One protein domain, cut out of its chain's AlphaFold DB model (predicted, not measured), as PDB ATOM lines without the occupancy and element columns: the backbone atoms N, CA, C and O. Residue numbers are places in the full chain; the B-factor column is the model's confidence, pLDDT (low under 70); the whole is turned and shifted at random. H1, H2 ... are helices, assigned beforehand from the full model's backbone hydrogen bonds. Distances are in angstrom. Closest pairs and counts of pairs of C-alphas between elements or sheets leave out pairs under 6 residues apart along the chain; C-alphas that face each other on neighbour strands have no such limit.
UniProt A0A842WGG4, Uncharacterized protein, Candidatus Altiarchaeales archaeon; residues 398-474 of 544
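This is residues 398 to 474 of the 544 residues of an uncharacterized protein of Candidatus Altiarchaeales archaeon (UniProt A0A842WGG4). Three long helices, H2, H4 and H6, stand side by side in a slightly twisted row and run the same way, while the short helices H3 and H5 lie over one side of the row, H3 spanning H2 and H4, H5 spanning H4 and H6. Short H1 lies beside H2 at one end of the row. The printed part has 77 residues with six named helices, H1 to H6 in chain order, and no named strand; the class is all helix. It is compact, with a radius of gyration of the C-alphas of 12.6 A, and elongated, spanning 41 by 23 by 15 A.

H4 covers residues 433 to 447, 21.1 A long, from C-alpha 433 at (-53.282, 30.510, 7.429). H2, residues 408 to 422, measures 21.2 A, and H6, residues 459 to 473, measures 21.0 A, ending at C-alpha 473 at (-28.022, 33.268, 13.243). H1 is residues 398 to 403, beginning at C-alpha 398 at (-49.984, 44.667, -7.314); H3 is residues 425 to 430 and H5 residues 451 to 454.

H4, the hub, touches H6 at a shallow tilt of 9 degrees, the same way, closest at the C-alphas of Ile 445 and Val 469, 5.5 A. H2 and H4 only just touch, with 3 pairs of C-alphas within 8 A, the closest being Leu 416 and Cys 439 at 6.3 A. H3 and H4, a hairpin, come to 5.2 A at the C-alphas of Cys 428 and Arg 436. H5 touches H4 with residues 440 to 444 of H4 alone, closest at the C-alphas of Ala 444 and Tyr 452, 5.0 A. H1 and H2 form a hairpin at 10 degrees, opposite ways, with the C-alphas of Cys 402 and Arg 411 5.2 A apart. H1 and H6 are apart. Every O i to N i+4 pair is within hydrogen-bond range in H2, H4 and H6; H1 has 1 of 2, H3 has 0 of 2 but 3 of 3 O i to N i+3 pairs, and H5 is too short for such a pair.

The two C-alphas farthest apart, those of Glu 406 and Glu 474, are 42.0 A apart. The printed part has no cut, and the five links between the helices are tight. Mean pLDDT of the printed part is 82.4; residues 398, 405 and 472 to 474 are under 70.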
ATOM      1  N   PRO A 398     -50.377  45.947  -6.720       64.31
ATOM      2  CA  PRO A 398     -49.984  44.667  -7.314       64.31
ATOM      3  C   PRO A 398     -50.779  43.470  -6.769       64.31
ATOM      4  O   PRO A 398     -51.028  42.505  -7.490       64.31
ATOM      5  N   LEU A 399     -51.269  43.554  -5.526       76.19
ATOM      6  CA  LEU A 399     -52.117  42.527  -4.923       76.19
ATOM      7  C   LEU A 399     -53.517  42.434  -5.543       76.19
ATOM      8  O   LEU A 399     -54.141  41.376  -5.460       76.19
ATOM      9  N   GLU A 400     -54.026  43.482  -6.195       76.44
ATOM     10  CA  GLU A 400     -55.284  43.423  -6.953       76.44
ATOM     11  C   GLU A 400     -55.190  42.472  -8.147       76.44
ATOM     12  O   GLU A 400     -56.190  41.843  -8.493       76.44
ATOM     13  N   VAL A 401     -54.006  42.304  -8.745       72.44
ATOM     14  CA  VAL A 401     -53.802  41.293  -9.791       72.44
ATOM     15  C   VAL A 401     -53.937  39.898  -9.200       72.44
ATOM     16  O   VAL A 401     -54.710  39.093  -9.714       72.44
ATOM     17  N   CYS A 402     -53.293  39.625  -8.061       80.75
ATOM     18  CA  CYS A 402     -53.426  38.320  -7.417       80.75
ATOM     19  C   CYS A 402     -54.879  38.014  -7.019       80.75
ATOM     20  O   CYS A 402     -55.331  36.879  -7.143       80.75
ATOM     21  N   LYS A 403     -55.662  39.018  -6.604       80.75
ATOM     22  CA  LYS A 403     -57.087  38.831  -6.273       80.75
ATOM     23  C   LYS A 403     -57.937  38.344  -7.454       80.75
ATOM     24  O   LYS A 403     -58.979  37.742  -7.209       80.75
ATOM     25  N   ARG A 404     -57.513  38.579  -8.701       76.75
ATOM     26  CA  ARG A 404     -58.215  38.122  -9.917       76.75
ATOM     27  C   ARG A 404     -57.945  36.653 -10.251       76.75
ATOM     28  O   ARG A 404     -58.644  36.088 -11.086       76.75
ATOM     29  N   ILE A 405     -56.961  36.032  -9.603       69.19
ATOM     30  CA  ILE A 405     -56.596  34.634  -9.828       69.19
ATOM     31  C   ILE A 405     -57.601  33.731  -9.104       69.19
ATOM     32  O   ILE A 405     -57.721  33.767  -7.874       69.19
ATOM     33  N   GLU A 406     -58.339  32.927  -9.872       72.06
ATOM     34  CA  GLU A 406     -59.333  31.998  -9.320       72.06
ATOM     35  C   GLU A 406     -58.679  30.813  -8.603       72.06
ATOM     36  O   GLU A 406     -59.129  30.423  -7.519       72.06
ATOM     37  N   ASP A 407     -57.606  30.256  -9.182       76.81
ATOM     38  CA  ASP A 407     -56.875  29.161  -8.555       76.81
ATOM     39  C   ASP A 407     -56.199  29.645  -7.270       76.81
ATOM     40  O   ASP A 407     -55.390  30.574  -7.254       76.81
ATOM     41  N   ARG A 408     -56.540  28.991  -6.160       80.06
ATOM     42  CA  ARG A 408     -56.074  29.396  -4.834       80.06
ATOM     43  C   ARG A 408     -54.560  29.248  -4.680       80.06
ATOM     44  O   ARG A 408     -53.963  30.037  -3.954       80.06
ATOM     45  N   THR A 409     -53.961  28.235  -5.300       76.50
ATOM     46  CA  THR A 409     -52.519  27.970  -5.218       76.50
ATOM     47  C   THR A 409     -51.771  29.071  -5.957       76.50
ATOM     48  O   THR A 409     -50.983  29.776  -5.334       76.50
ATOM     49  N   HIS A 410     -52.113  29.316  -7.224       73.00
ATOM     50  CA  HIS A 410     -51.482  30.363  -8.033       73.00
ATOM     51  C   HIS A 410     -51.723  31.764  -7.463       73.00
ATOM     52  O   HIS A 410     -50.818  32.598  -7.447       73.00
ATOM     53  N   ARG A 411     -52.912  32.025  -6.903       84.06
ATOM     54  CA  ARG A 411     -53.182  33.279  -6.191       84.06
ATOM     55  C   ARG A 411     -52.214  33.490  -5.035       84.06
ATOM     56  O   ARG A 411     -51.667  34.581  -4.881       84.06
ATOM     57  N   ASN A 412     -52.034  32.468  -4.206       83.44
ATOM     58  CA  ASN A 412     -51.167  32.568  -3.040       83.44
ATOM     59  C   ASN A 412     -49.693  32.677  -3.451       83.44
ATOM     60  O   ASN A 412     -48.966  33.458  -2.845       83.44
ATOM     61  N   GLU A 413     -49.273  31.975  -4.506       81.38
ATOM     62  CA  GLU A 413     -47.938  32.108  -5.104       81.38
ATOM     63  C   GLU A 413     -47.686  33.520  -5.647       81.38
ATOM     64  O   GLU A 413     -46.639  34.099  -5.356       81.38
ATOM     65  N   CYS A 414     -48.658  34.113  -6.348       80.75
ATOM     66  CA  CYS A 414     -48.612  35.504  -6.814       80.75
ATOM     67  C   CYS A 414     -48.373  36.479  -5.650       80.75
ATOM     68  O   CYS A 414     -47.432  37.276  -5.678       80.75
ATOM     69  N   VAL A 415     -49.171  36.372  -4.581       85.31
ATOM     70  CA  VAL A 415     -49.042  37.231  -3.389       85.31
ATOM     71  C   VAL A 415     -47.681  37.049  -2.713       85.31
ATOM     72  O   VAL A 415     -47.020  38.036  -2.385       85.31
ATOM     73  N   LEU A 416     -47.229  35.804  -2.532       83.31
ATOM     74  CA  LEU A 416     -45.912  35.485  -1.968       83.31
ATOM     75  C   LEU A 416     -44.781  36.106  -2.783       83.31
ATOM     76  O   LEU A 416     -43.816  36.633  -2.228       83.31
ATOM     77  N   SER A 417     -44.905  36.052  -4.105       79.00
ATOM     78  CA  SER A 417     -43.903  36.590  -5.004       79.00
ATOM     79  C   SER A 417     -43.781  38.111  -4.880       79.00
ATOM     80  O   SER A 417     -42.663  38.627  -4.820       79.00
ATOM     81  N   HIS A 418     -44.906  38.821  -4.750       82.50
ATOM     82  CA  HIS A 418     -44.906  40.264  -4.494       82.50
ATOM     83  C   HIS A 418     -44.392  40.626  -3.096       82.50
ATOM     84  O   HIS A 418     -43.654  41.603  -2.965       82.50
ATOM     85  N   ALA A 419     -44.702  39.827  -2.065       85.56
ATOM     86  CA  ALA A 419     -44.153  40.020  -0.721       85.56
ATOM     87  C   ALA A 419     -42.614  40.039  -0.746       85.56
ATOM     88  O   ALA A 419     -41.984  40.968  -0.232       85.56
ATOM     89  N   LYS A 420     -42.006  39.047  -1.411       79.19
ATOM     90  CA  LYS A 420     -40.545  38.913  -1.544       79.19
ATOM     91  C   LYS A 420     -39.904  40.103  -2.248       79.19
ATOM     92  O   LYS A 420     -38.888  40.614  -1.779       79.19
ATOM     93  N   GLU A 421     -40.484  40.536  -3.363       71.38
ATOM     94  CA  GLU A 421     -39.945  41.631  -4.169       71.38
ATOM     95  C   GLU A 421     -40.031  42.975  -3.441       71.38
ATOM     96  O   GLU A 421     -39.030  43.688  -3.333       71.38
ATOM     97  N   ALA A 422     -41.198  43.278  -2.866       78.56
ATOM     98  CA  ALA A 422     -41.398  44.477  -2.059       78.56
ATOM     99  C   ALA A 422     -40.546  44.467  -0.778       78.56
ATOM    100  O   ALA A 422     -40.360  45.510  -0.150       78.56
ATOM    101  N   LYS A 423     -40.029  43.289  -0.387       81.12
ATOM    102  CA  LYS A 423     -39.428  43.022   0.927       81.12
ATOM    103  C   LYS A 423     -40.364  43.451   2.058       81.12
ATOM    104  O   LYS A 423     -39.911  43.885   3.117       81.12
ATOM    105  N   ASP A 424     -41.664  43.327   1.814       87.31
ATOM    106  CA  ASP A 424     -42.717  43.740   2.726       87.31
ATOM    107  C   ASP A 424     -43.455  42.505   3.232       87.31
ATOM    108  O   ASP A 424     -44.342  41.947   2.589       87.31
ATOM    109  N   GLN A 425     -43.060  42.085   4.429       89.88
ATOM    110  CA  GLN A 425     -43.632  40.942   5.132       89.88
ATOM    111  C   GLN A 425     -45.143  41.100   5.389       89.88
ATOM    112  O   GLN A 425     -45.848  40.108   5.533       89.88
ATOM    113  N   SER A 426     -45.658  42.338   5.463       89.50
ATOM    114  CA  SER A 426     -47.065  42.584   5.805       89.50
ATOM    115  C   SER A 426     -48.014  42.067   4.724       89.50
ATOM    116  O   SER A 426     -49.161  41.733   5.007       89.50
ATOM    117  N   ILE A 427     -47.504  41.890   3.503       89.50
ATOM    118  CA  ILE A 427     -48.223  41.256   2.401       89.50
ATOM    119  C   ILE A 427     -48.579  39.796   2.738       89.50
ATOM    120  O   ILE A 427     -49.664  39.340   2.373       89.50
ATOM    121  N   CYS A 428     -47.736  39.078   3.495       89.69
ATOM    122  CA  CYS A 428     -48.008  37.702   3.923       89.69
ATOM    123  C   CYS A 428     -49.303  37.587   4.747       89.69
ATOM    124  O   CYS A 428     -49.940  36.536   4.738       89.69
ATOM    125  N   ASP A 429     -49.734  38.654   5.431       88.19
ATOM    126  CA  ASP A 429     -50.960  38.652   6.237       88.19
ATOM    127  C   ASP A 429     -52.243  38.634   5.390       88.19
ATOM    128  O   ASP A 429     -53.334  38.436   5.924       88.19
ATOM    129  N   THR A 430     -52.127  38.802   4.069       87.31
ATOM    130  CA  THR A 430     -53.250  38.666   3.128       87.31
ATOM    131  C   THR A 430     -53.506  37.218   2.691       87.31
ATOM    132  O   THR A 430     -54.524  36.943   2.056       87.31
ATOM    133  N   LEU A 431     -52.603  36.292   3.036       86.12
ATOM    134  CA  LEU A 431     -52.683  34.873   2.693       86.12
ATOM    135  C   LEU A 431     -53.518  34.074   3.705       86.12
ATOM    136  O   LEU A 431     -53.605  34.408   4.886       86.12
ATOM    137  N   ASP A 432     -54.066  32.945   3.249       84.50
ATOM    138  CA  ASP A 432     -54.690  31.949   4.127       84.50
ATOM    139  C   ASP A 432     -53.657  31.335   5.093       84.50
ATOM    140  O   ASP A 432     -52.479  31.205   4.759       84.50
ATOM    141  N   THR A 433     -54.109  30.862   6.257       80.94
ATOM    142  CA  THR A 433     -53.282  30.510   7.429       80.94
ATOM    143  C   THR A 433     -52.019  29.693   7.126       80.94
ATOM    144  O   THR A 433     -50.934  30.047   7.571       80.94
ATOM    145  N   GLY A 434     -52.126  28.625   6.326       83.75
ATOM    146  CA  GLY A 434     -50.968  27.779   5.997       83.75
ATOM    147  C   GLY A 434     -49.958  28.438   5.045       83.75
ATOM    148  O   GLY A 434     -48.749  28.258   5.192       83.75
ATOM    149  N   TRP A 435     -50.440  29.225   4.083       87.94
ATOM    150  CA  TRP A 435     -49.591  29.969   3.145       87.94
ATOM    151  C   TRP A 435     -48.960  31.189   3.811       87.94
ATOM    152  O   TRP A 435     -47.794  31.486   3.570       87.94
ATOM    153  N   ARG A 436     -49.709  31.842   4.701       91.50
ATOM    154  CA  ARG A 436     -49.242  32.931   5.554       91.50
ATOM    155  C   ARG A 436     -48.055  32.501   6.408       91.50
ATOM    156  O   ARG A 436     -47.020  33.160   6.383       91.50
ATOM    157  N   ASP A 437     -48.173  31.375   7.109       92.00
ATOM    158  CA  ASP A 437     -47.090  30.872   7.957       92.00
ATOM    159  C   ASP A 437     -45.868  30.449   7.125       92.00
ATOM    160  O   ASP A 437     -44.735  30.738   7.499       92.00
ATOM    161  N   SER A 438     -46.087  29.859   5.945       89.56
ATOM    162  CA  SER A 438     -45.006  29.543   4.999       89.56
ATOM    163  C   SER A 438     -44.284  30.800   4.488       89.56
ATOM    164  O   SER A 438     -43.060  30.820   4.415       89.56
ATOM    165  N   CYS A 439     -45.026  31.869   4.188       91.25
ATOM    166  CA  CYS A 439     -44.481  33.160   3.759       91.25
ATOM    167  C   CYS A 439     -43.618  33.796   4.856       91.25
ATOM    168  O   CYS A 439     -42.465  34.160   4.614       91.25
ATOM    169  N   HIS A 440     -44.122  33.833   6.093       92.44
ATOM    170  CA  HIS A 440     -43.365  34.331   7.246       92.44
ATOM    171  C   HIS A 440     -42.108  33.497   7.532       92.44
ATOM    172  O   HIS A 440     -41.094  34.054   7.951       92.44
ATOM    173  N   LEU A 441     -42.134  32.184   7.269       89.19
ATOM    174  CA  LEU A 441     -40.977  31.298   7.445       89.19
ATOM    175  C   LEU A 441     -39.839  31.681   6.503       89.19
ATOM    176  O   LEU A 441     -38.687  31.765   6.928       89.19
ATOM    177  N   GLU A 442     -40.156  31.944   5.239       87.88
ATOM    178  CA  GLU A 442     -39.156  32.369   4.264       87.88
ATOM    179  C   GLU A 442     -38.529  33.712   4.648       87.88
ATOM    180  O   GLU A 442     -37.305  33.837   4.604       87.88
ATOM    181  N   PHE A 443     -39.324  34.693   5.091       90.19
ATOM    182  CA  PHE A 443     -38.787  35.958   5.606       90.19
ATOM    183  C   PHE A 443     -37.876  35.744   6.818       90.19
ATOM    184  O   PHE A 443     -36.775  36.298   6.855       90.19
ATOM    185  N   ALA A 444     -38.293  34.903   7.767       88.12
ATOM    186  CA  ALA A 444     -37.518  34.582   8.960       88.12
ATOM    187  C   ALA A 444     -36.144  33.990   8.618       88.12
ATOM    188  O   ALA A 444     -35.124  34.443   9.142       88.12
ATOM    189  N   ILE A 445     -36.111  33.025   7.696       83.62
ATOM    190  CA  ILE A 445     -34.884  32.361   7.244       83.62
ATOM    191  C   ILE A 445     -34.007  33.324   6.436       83.62
ATOM    192  O   ILE A 445     -32.826  33.481   6.730       83.62
ATOM    193  N   HIS A 446     -34.567  34.007   5.435       84.31
ATOM    194  CA  HIS A 446     -33.780  34.862   4.541       84.31
ATOM    195  C   HIS A 446     -33.209  36.100   5.234       84.31
ATOM    196  O   HIS A 446     -32.101  36.523   4.905       84.31
ATOM    197  N   GLN A 447     -33.944  36.674   6.189       84.62
ATOM    198  CA  GLN A 447     -33.496  37.847   6.940       84.62
ATOM    199  C   GLN A 447     -32.772  37.489   8.239       84.62
ATOM    200  O   GLN A 447     -32.229  38.382   8.887       84.62
ATOM    201  N   ASN A 448     -32.715  36.201   8.602       80.88
ATOM    202  CA  ASN A 448     -32.151  35.735   9.867       80.88
ATOM    203  C   ASN A 448     -32.784  36.433  11.087       80.88
ATOM    204  O   ASN A 448     -32.090  36.776  12.046       80.88
ATOM    205  N   ASP A 449     -34.099  36.659  11.047       81.69
ATOM    206  CA  ASP A 449     -34.822  37.399  12.082       81.69
ATOM    207  C   ASP A 449     -35.974  36.552  12.660       81.69
ATOM    208  O   ASP A 449     -36.966  36.281  11.974       81.69
ATOM    209  N   PRO A 450     -35.865  36.100  13.925       81.38
ATOM    210  CA  PRO A 450     -36.873  35.251  14.550       81.38
ATOM    211  C   PRO A 450     -38.170  36.001  14.892       81.38
ATOM    212  O   PRO A 450     -39.156  35.349  15.241       81.38
ATOM    213  N   GLU A 451     -38.210  37.336  14.797       83.88
ATOM    214  CA  GLU A 451     -39.443  38.102  15.009       83.88
ATOM    215  C   GLU A 451     -40.509  37.736  13.967       83.88
ATOM    216  O   GLU A 451     -41.686  37.638  14.316       83.88
ATOM    217  N   TYR A 452     -40.119  37.391  12.734       86.81
ATOM    218  CA  TYR A 452     -41.054  36.901  11.712       86.81
ATOM    219  C   TYR A 452     -41.715  35.572  12.107       86.81
ATOM    220  O   TYR A 452     -42.898  35.365  11.843       86.81
ATOM    221  N   CYS A 453     -41.014  34.694  12.836       86.62
ATOM    222  CA  CYS A 453     -41.614  33.459  13.348       86.62
ATOM    223  C   CYS A 453     -42.778  33.748  14.308       86.62
ATOM    224  O   CYS A 453     -43.749  32.996  14.353       86.62
ATOM    225  N   SER A 454     -42.712  34.843  15.075       86.50
ATOM    226  CA  SER A 454     -43.765  35.205  16.034       86.50
ATOM    227  C   SER A 454     -45.107  35.522  15.369       86.50
ATOM    228  O   SER A 454     -46.148  35.416  16.018       86.50
ATOM    229  N   LEU A 455     -45.081  35.851  14.075       88.44
ATOM    230  CA  LEU A 455     -46.254  36.196  13.286       88.44
ATOM    231  C   LEU A 455     -47.022  34.964  12.809       88.44
ATOM    232  O   LEU A 455     -48.187  35.104  12.456       88.44
ATOM    233  N   MET A 456     -46.423  33.772  12.833       89.94
ATOM    234  CA  MET A 456     -47.088  32.533  12.417       89.94
ATOM    235  C   MET A 456     -48.228  32.162  13.362       89.94
ATOM    236  O   MET A 456     -48.117  32.418  14.560       89.94
ATOM    237  N   GLU A 457     -49.286  31.518  12.873       89.88
ATOM    238  CA  GLU A 457     -50.403  31.003  13.681       89.88
ATOM    239  C   GLU A 457     -50.177  29.558  14.157       89.88
ATOM    240  O   GLU A 457     -50.422  29.258  15.334       89.88
ATOM    241  N   ASP A 458     -49.648  28.681  13.304       88.19
ATOM    242  CA  ASP A 458     -49.368  27.284  13.630       88.19
ATOM    243  C   ASP A 458     -48.215  27.167  14.641       88.19
ATOM    244  O   ASP A 458     -47.075  27.568  14.402       88.19
ATOM    245  N   GLU A 459     -48.499  26.595  15.815       85.56
ATOM    246  CA  GLU A 459     -47.510  26.471  16.892       85.56
ATOM    247  C   GLU A 459     -46.359  25.511  16.568       85.56
ATOM    248  O   GLU A 459     -45.289  25.592  17.179       85.56
ATOM    249  N   THR A 460     -46.566  24.560  15.662       84.94
ATOM    250  CA  THR A 460     -45.528  23.620  15.233       84.94
ATOM    251  C   THR A 460     -44.603  24.303  14.241       84.94
ATOM    252  O   THR A 460     -43.404  24.363  14.507       84.94
ATOM    253  N   MET A 461     -45.155  24.929  13.202       85.62
ATOM    254  CA  MET A 461     -44.391  25.684  12.208       85.62
ATOM    255  C   MET A 461     -43.638  26.854  12.846       85.62
ATOM    256  O   MET A 461     -42.462  27.068  12.560       85.62
ATOM    257  N   ARG A 462     -44.251  27.540  13.821       87.56
ATOM    258  CA  ARG A 462     -43.593  28.583  14.621       87.56
ATOM    259  C   ARG A 462     -42.371  28.064  15.372       87.56
ATOM    260  O   ARG A 462     -41.341  28.734  15.410       87.56
ATOM    261  N   ARG A 463     -42.473  26.887  16.000       80.50
ATOM    262  CA  ARG A 463     -41.341  26.272  16.713       80.50
ATOM    263  C   ARG A 463     -40.233  25.877  15.745       80.50
ATOM    264  O   ARG A 463     -39.079  26.184  16.019       80.50
ATOM    265  N   GLU A 464     -40.591  25.269  14.618       84.38
ATOM    266  CA  GLU A 464     -39.643  24.890  13.565       84.38
ATOM    267  C   GLU A 464     -38.932  26.111  12.967       84.38
ATOM    268  O   GLU A 464     -37.713  26.089  12.819       84.38
ATOM    269  N   CYS A 465     -39.655  27.206  12.722       86.44
ATOM    270  CA  CYS A 465     -39.092  28.478  12.276       86.44
ATOM    271  C   CYS A 465     -38.044  29.016  13.249       86.44
ATOM    272  O   CYS A 465     -36.919  29.315  12.856       86.44
ATOM    273  N   VAL A 466     -38.401  29.114  14.536       80.19
ATOM    274  CA  VAL A 466     -37.491  29.614  15.575       80.19
ATOM    275  C   VAL A 466     -36.250  28.733  15.656       80.19
ATOM    276  O   VAL A 466     -35.136  29.242  15.753       80.19
ATOM    277  N   ASP A 467     -36.426  27.417  15.595       76.25
ATOM    278  CA  ASP A 467     -35.323  26.465  15.601       76.25
ATOM    279  C   ASP A 467     -34.397  26.656  14.388       76.25
ATOM    280  O   ASP A 467     -33.178  26.695  14.563       76.25
ATOM    281  N   GLU A 468     -34.949  26.841  13.187       80.44
ATOM    282  CA  GLU A 468     -34.185  27.035  11.950       80.44
ATOM    283  C   GLU A 468     -33.427  28.372  11.944       80.44
ATOM    284  O   GLU A 468     -32.214  28.395  11.728       80.44
ATOM    285  N   VAL A 469     -34.088  29.482  12.286       79.50
ATOM    286  CA  VAL A 469     -33.447  30.807  12.362       79.50
ATOM    287  C   VAL A 469     -32.359  30.839  13.434       79.50
ATOM    288  O   VAL A 469     -31.276  31.389  13.219       79.50
ATOM    289  N   ASN A 470     -32.584  30.200  14.584       73.25
ATOM    290  CA  ASN A 470     -31.572  30.121  15.637       73.25
ATOM    291  C   ASN A 470     -30.362  29.273  15.213       73.25
ATOM    292  O   ASN A 470     -29.234  29.559  15.617       73.25
ATOM    293  N   LEU A 471     -30.570  28.240  14.389       70.25
ATOM    294  CA  LEU A 471     -29.479  27.443  13.824       70.25
ATOM    295  C   LEU A 471     -28.641  28.216  12.791       70.25
ATOM    296  O   LEU A 471     -27.475  27.847  12.608       70.25
ATOM    297  N   GLN A 472     -29.206  29.238  12.139       69.81
ATOM    298  CA  GLN A 472     -28.530  30.060  11.124       69.81
ATOM    299  C   GLN A 472     -27.871  31.329  11.688       69.81
ATOM    300  O   GLN A 472     -26.755  31.659  11.300       69.81
ATOM    301  N   THR A 473     -28.518  32.011  12.638       68.12
ATOM    302  CA  THR A 473     -28.022  33.268  13.243       68.12
ATOM    303  C   THR A 473     -26.800  33.078  14.134       68.12
ATOM    304  O   THR A 473     -26.037  34.023  14.344       68.12
ATOM    305  N   GLU A 474     -26.601  31.867  14.673       67.69
ATOM    306  CA  GLU A 474     -25.468  31.527  15.542       67.69
ATOM    307  C   GLU A 474     -25.287  32.539  16.709       67.69
ATOM    308  O   GLU A 474     -24.174  32.796  17.186       67.69
TER     309      GLU A 474